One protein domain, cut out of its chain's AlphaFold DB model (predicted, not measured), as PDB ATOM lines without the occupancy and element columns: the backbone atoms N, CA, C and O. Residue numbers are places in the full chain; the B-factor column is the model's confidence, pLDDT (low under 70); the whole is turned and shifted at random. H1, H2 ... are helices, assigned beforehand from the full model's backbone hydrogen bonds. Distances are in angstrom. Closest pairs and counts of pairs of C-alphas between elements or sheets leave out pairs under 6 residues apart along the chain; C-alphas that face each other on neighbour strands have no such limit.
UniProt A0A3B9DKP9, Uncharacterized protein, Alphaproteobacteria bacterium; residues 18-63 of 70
ATOM      1  N   THR A  18       8.558 -44.253   5.898       58.66
ATOM      2  CA  THR A  18       9.076 -43.106   6.668       58.66
ATOM      3  C   THR A  18       9.663 -43.486   8.030       58.66
ATOM      4  O   THR A  18      10.150 -42.604   8.732       58.66
ATOM      5  N   GLY A  19       9.640 -44.778   8.388       58.81
ATOM      6  CA  GLY A  19      10.316 -45.346   9.551       58.81
ATOM      7  C   GLY A  19       9.996 -44.605  10.842       58.81
ATOM      8  O   GLY A  19      10.820 -43.839  11.337       58.81
ATOM      9  N   ILE A  20       8.805 -44.824  11.405       65.81
ATOM     10  CA  ILE A  20       8.505 -44.335  12.755       65.81
ATOM     11  C   ILE A  20       9.529 -44.983  13.705       65.81
ATOM     12  O   ILE A  20       9.566 -46.211  13.767       65.81
ATOM     13  N   PRO A  21      10.366 -44.208  14.425       75.50
ATOM     14  CA  PRO A  21      11.353 -44.778  15.336       75.50
ATOM     15  C   PRO A  21      10.686 -45.693  16.365       75.50
ATOM     16  O   PRO A  21       9.608 -45.361  16.859       75.50
ATOM     17  N   ASP A  22      11.337 -46.793  16.749       72.75
ATOM     18  CA  ASP A  22      10.767 -47.759  17.703       72.75
ATOM     19  C   ASP A  22      10.306 -47.091  19.007       72.75
ATOM     20  O   ASP A  22       9.238 -47.406  19.523       72.75
ATOM     21  N   SER A  23      11.031 -46.072  19.479       72.88
ATOM     22  CA  SER A  23      10.646 -45.281  20.655       72.88
ATOM     23  C   SER A  23       9.322 -44.526  20.486       72.88
ATOM     24  O   SER A  23       8.569 -44.375  21.444       72.88
ATOM     25  N   GLN A  24       9.006 -44.069  19.274       71.81
ATOM     26  CA  GLN A  24       7.734 -43.422  18.946       71.81
ATOM     27  C   GLN A  24       6.607 -44.456  18.813       71.81
ATOM     28  O   GLN A  24       5.473 -44.173  19.196       71.81
ATOM     29  N   ILE A  25       6.912 -45.670  18.339       72.81
ATOM     30  CA  ILE A  25       5.959 -46.791  18.302       72.81
ATOM     31  C   ILE A  25       5.614 -47.242  19.725       72.81
ATOM     32  O   ILE A  25       4.441 -47.424  20.052       72.81
ATOM     33  N   GLU A  26       6.620 -47.413  20.583       73.69
ATOM     34  CA  GLU A  26       6.441 -47.781  21.987       73.69
ATOM     35  C   GLU A  26       5.669 -46.711  22.755       73.69
ATOM     36  O   GLU A  26       4.723 -47.043  23.472       73.69
ATOM     37  N   LEU A  27       5.998 -45.433  22.543       77.69
ATOM     38  CA  LEU A  27       5.257 -44.317  23.118       77.69
ATOM     39  C   LEU A  27       3.789 -44.340  22.676       77.69
ATOM     40  O   LEU A  27       2.899 -44.296  23.521       77.69
ATOM     41  N   ALA A  28       3.520 -44.483  21.375       73.88
ATOM     42  CA  ALA A  28       2.156 -44.549  20.854       73.88
ATOM     43  C   ALA A  28       1.365 -45.732  21.438       73.88
ATOM     44  O   ALA A  28       0.190 -45.579  21.783       73.88
ATOM     45  N   ARG A  29       2.005 -46.900  21.603       77.44
ATOM     46  CA  ARG A  29       1.396 -48.071  22.255       77.44
ATOM     47  C   ARG A  29       1.072 -47.794  23.719       77.44
ATOM     48  O   ARG A  29      -0.070 -47.999  24.122       77.44
ATOM     49  N   ALA A  30       2.036 -47.282  24.484       81.31
ATOM     50  CA  ALA A  30       1.856 -46.972  25.900       81.31
ATOM     51  C   ALA A  30       0.729 -45.950  26.113       81.31
ATOM     52  O   ALA A  30      -0.167 -46.175  26.925       81.31
ATOM     53  N   THR A  31       0.709 -44.875  25.319       78.88
ATOM     54  CA  THR A  31      -0.353 -43.863  25.367       78.88
ATOM     55  C   THR A  31      -1.714 -44.447  24.979       78.88
ATOM     56  O   THR A  31      -2.720 -44.147  25.621       78.88
ATOM     57  N   SER A  32      -1.776 -45.312  23.961       78.88
ATOM     58  CA  SER A  32      -3.028 -45.971  23.569       78.88
ATOM     59  C   SER A  32      -3.565 -46.898  24.663       78.88
ATOM     60  O   SER A  32      -4.774 -46.935  24.895       78.88
ATOM     61  N   ASP A  33      -2.696 -47.654  25.333       80.94
ATOM     62  CA  ASP A  33      -3.083 -48.553  26.421       80.94
ATOM     63  C   ASP A  33      -3.562 -47.778  27.658       80.94
ATOM     64  O   ASP A  33      -4.570 -48.154  28.264       80.94
ATOM     65  N   GLU A  34      -2.906 -46.663  27.986       77.81
ATOM     66  CA  GLU A  34      -3.325 -45.752  29.054       77.81
ATOM     67  C   GLU A  34      -4.702 -45.138  28.762       77.81
ATOM     68  O   GLU A  34      -5.614 -45.219  29.591       77.81
ATOM     69  N   LEU A  35      -4.902 -44.608  27.550       77.12
ATOM     70  CA  LEU A  35      -6.195 -44.074  27.115       77.12
ATOM     71  C   LEU A  35      -7.288 -45.146  27.142       77.12
ATOM     72  O   LEU A  35      -8.405 -44.872  27.583       77.12
ATOM     73  N   ARG A  36      -6.978 -46.383  26.732       77.25
ATOM     74  CA  ARG A  36      -7.914 -47.513  26.821       77.25
ATOM     75  C   ARG A  36      -8.282 -47.816  28.274       77.25
ATOM     76  O   ARG A  36      -9.460 -48.024  28.560       77.25
ATOM     77  N   GLY A  37      -7.310 -47.803  29.186       80.75
ATOM     78  CA  GLY A  37      -7.535 -47.948  30.626       80.75
ATOM     79  C   GLY A  37      -8.484 -46.878  31.171       80.75
ATOM     80  O   GLY A  37      -9.510 -47.197  31.778       80.75
ATOM     81  N   ILE A  38      -8.209 -45.610  30.870       78.69
ATOM     82  CA  ILE A  38      -9.046 -44.474  31.281       78.69
ATOM     83  C   ILE A  38     -10.465 -44.605  30.709       78.69
ATOM     84  O   ILE A  38     -11.441 -44.518  31.450       78.69
ATOM     85  N   LEU A  39     -10.609 -44.889  29.413       71.69
ATOM     86  CA  LEU A  39     -11.919 -45.034  28.772       71.69
ATOM     87  C   LEU A  39     -12.709 -46.235  29.312       71.69
ATOM     88  O   LEU A  39     -13.927 -46.148  29.444       71.69
ATOM     89  N   SER A  40     -12.037 -47.337  29.663       72.62
ATOM     90  CA  SER A  40     -12.688 -48.523  30.241       72.62
ATOM     91  C   SER A  40     -13.249 -48.293  31.649       72.62
ATOM     92  O   SER A  40     -14.222 -48.936  32.039       72.62
ATOM     93  N   THR A  41     -12.673 -47.353  32.405       77.00
ATOM     94  CA  THR A  41     -13.125 -47.008  33.763       77.00
ATOM     95  C   THR A  41     -14.189 -45.905  33.773       77.00
ATOM     96  O   THR A  41     -14.894 -45.719  34.770       77.00
ATOM     97  N   GLN A  42     -14.383 -45.207  32.650       70.62
ATOM     98  CA  GLN A  42     -15.419 -44.190  32.496       70.62
ATOM     99  C   GLN A  42     -16.786 -44.825  32.185       70.62
ATOM    100  O   GLN A  42     -17.091 -45.210  31.060       70.62
ATOM    101  N   LYS A  43     -17.670 -44.874  33.195       65.38
ATOM    102  CA  LYS A  43     -19.059 -45.386  33.077       65.38
ATOM    103  C   LYS A  43     -19.932 -44.627  32.066       65.38
ATOM    104  O   LYS A  43     -20.968 -45.136  31.648       65.38
ATOM    105  N   LYS A  44     -19.543 -43.406  31.697       67.94
ATOM    106  CA  LYS A  44     -20.155 -42.613  30.629       67.94
ATOM    107  C   LYS A  44     -19.064 -42.340  29.605       67.94
ATOM    108  O   LYS A  44     -18.120 -41.627  29.926       67.94
ATOM    109  N   LYS A  45     -19.189 -42.907  28.402       64.06
ATOM    110  CA  LYS A  45     -18.298 -42.558  27.290       64.06
ATOM    111  C   LYS A  45     -18.412 -41.048  27.059       64.06
ATOM    112  O   LYS A  45     -19.533 -40.589  26.824       64.06
ATOM    113  N   PRO A  46     -17.320 -40.274  27.136       63.53
ATOM    114  CA  PRO A  46     -17.364 -38.892  26.711       63.53
ATOM    115  C   PRO A  46     -17.695 -38.911  25.221       63.53
ATOM    116  O   PRO A  46     -16.951 -39.466  24.413       63.53
ATOM    117  N   SER A  47     -18.845 -38.350  24.859       65.00
ATOM    118  CA  SER A  47     -19.184 -38.037  23.474       65.00
ATOM    119  C   SER A  47     -18.346 -36.829  23.063       65.00
ATOM    120  O   SER A  47     -18.841 -35.706  22.987       65.00
ATOM    121  N   GLY A  48     -17.038 -37.050  22.936       65.69
ATOM    122  CA  GLY A  48     -16.153 -36.110  22.271       65.69
ATOM    123  C   GLY A  48     -16.502 -36.040  20.784       65.69
ATOM    124  O   GLY A  48     -17.193 -36.933  20.280       65.69
ATOM    125  N   PRO A  49     -16.038 -34.993  20.086       70.31
ATOM    126  CA  PRO A  49     -16.211 -34.907  18.648       70.31
ATOM    127  C   PRO A  49     -15.659 -36.176  17.998       70.31
ATOM    128  O   PRO A  49     -14.571 -36.656  18.330       70.31
ATOM    129  N   SER A  50     -16.440 -36.742  17.090       76.25
ATOM    130  CA  SER A  50     -16.017 -37.820  16.215       76.25
ATOM    131  C   SER A  50     -14.734 -37.437  15.475       76.25
ATOM    132  O   SER A  50     -14.423 -36.265  15.255       76.25
ATOM    133  N   VAL A  51     -13.989 -38.448  15.035       74.00
ATOM    134  CA  VAL A  51     -12.774 -38.256  14.232       74.00
ATOM    135  C   VAL A  51     -13.052 -37.376  13.000       74.00
ATOM    136  O   VAL A  51     -12.258 -36.497  12.676       74.00
ATOM    137  N   HIS A  52     -14.225 -37.526  12.378       75.56
ATOM    138  CA  HIS A  52     -14.674 -36.684  11.266       75.56
ATOM    139  C   HIS A  52     -14.853 -35.212  11.660       75.56
ATOM    140  O   HIS A  52     -14.465 -34.325  10.901       75.56
ATOM    141  N   GLU A  53     -15.403 -34.935  12.844       74.81
ATOM    142  CA  GLU A  53     -15.556 -33.569  13.358       74.81
ATOM    143  C   GLU A  53     -14.200 -32.927  13.665       74.81
ATOM    144  O   GLU A  53     -14.008 -31.744  13.381       74.81
ATOM    145  N   LEU A  54     -13.233 -33.707  14.160       78.81
ATOM    146  CA  LEU A  54     -11.863 -33.237  14.377       78.81
ATOM    147  C   LEU A  54     -11.178 -32.858  13.056       78.81
ATOM    148  O   LEU A  54     -10.645 -31.752  12.936       78.81
ATOM    149  N   PHE A  55     -11.238 -33.730  12.043       79.50
ATOM    150  CA  PHE A  55     -10.654 -33.447  10.728       79.50
ATOM    151  C   PHE A  55     -11.353 -32.282  10.018       79.50
ATOM    152  O   PHE A  55     -10.687 -31.416   9.448       79.50
ATOM    153  N   SER A  56     -12.682 -32.201  10.109       79.62
ATOM    154  CA  SER A  56     -13.457 -31.090   9.542       79.62
ATOM    155  C   SER A  56     -13.114 -29.754  10.209       79.62
ATOM    156  O   SER A  56     -12.957 -28.739   9.527       79.62
ATOM    157  N   GLY A  57     -12.957 -29.746  11.537       80.25
ATOM    158  CA  GLY A  57     -12.538 -28.567  12.295       80.25
ATOM    159  C   GLY A  57     -11.150 -28.077  11.883       80.25
ATOM    160  O   GLY A  57     -10.973 -26.887  11.615       80.25
ATOM    161  N   TYR A  58     -10.196 -29.000  11.745       78.19
ATOM    162  CA  TYR A  58      -8.846 -28.695  11.273       78.19
ATOM    163  C   TYR A  58      -8.854 -28.092   9.860       78.19
ATOM    164  O   TYR A  58      -8.283 -27.024   9.633       78.19
ATOM    165  N   ALA A  59      -9.560 -28.716   8.915       83.56
ATOM    166  CA  ALA A  59      -9.640 -28.216   7.545       83.56
ATOM    167  C   ALA A  59     -10.253 -26.811   7.471       83.56
ATOM    168  O   ALA A  59      -9.706 -25.932   6.802       83.56
ATOM    169  N   LYS A  60     -11.324 -26.554   8.233       79.81
ATOM    170  CA  LYS A  60     -11.943 -25.225   8.325       79.81
ATOM    171  C   LYS A  60     -10.981 -24.174   8.882       79.81
ATOM    172  O   LYS A  60     -10.919 -23.072   8.346       79.81
ATOM    173  N   GLN A  61     -10.232 -24.503   9.935       83.06
ATOM    174  CA  GLN A  61      -9.257 -23.592  10.542       83.06
ATOM    175  C   GLN A  61      -8.133 -23.207   9.569       83.06
ATOM    176  O   GLN A  61      -7.637 -22.083   9.616       83.06
ATOM    177  N   HIS A  62      -7.748 -24.121   8.682       82.62
ATOM    178  CA  HIS A  62      -6.628 -23.938   7.762       82.62
ATOM    179  C   HIS A  62      -7.041 -23.587   6.326       82.62
ATOM    180  O   HIS A  62      -6.182 -23.522   5.449       82.62
ATOM    181  N   GLY A  63      -8.333 -23.347   6.073       80.94
ATOM    182  CA  GLY A  63      -8.843 -23.031   4.735       80.94
ATOM    183  C   GLY A  63      -8.654 -24.169   3.727       80.94
ATOM    184  O   GLY A  63      -8.546 -23.921   2.530       80.94
TER     185      GLY A  63
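This is residues 18 to 63 of the 70 residues of an uncharacterized protein of Alphaproteobacteria bacterium (UniProt A0A3B9DKP9). The model is a wide, flat, open V of two helices with an empty middle: the long H1 makes one arm, the link of residues 42 to 50 turns the corner, and the shorter H2 lies in the other arm. The 46 printed residues hold two named helices, H1 then H2, and no named strand; the class is all helix. The whole is extended, with a radius of gyration of the C-alphas of 14.8 A and spans of 38 by 34 by 11 A.

After residues 18 to 21, H1 runs from Asp 22, C-alpha at (10.767, -47.759, 17.703), to Thr 41, over 28.8 A. H2, residues 51 to 61, ends at C-alpha 61 at (-9.257, -23.592, 10.542), 15.5 A from its first C-alpha.

H1 and H2 are apart, joined by a short link of 9 residues. Residues 18 to 48, of which 22 to 41 belong to H1, stand free. In H1 and H2 every O i to N i+4 pair is within hydrogen-bond range.

The C-alphas farthest apart, of Thr 18 and Lys 43, are 38.7 A apart. The printed part has no cut. Residues 18 to 20 and 43 to 48 have pLDDT under 70.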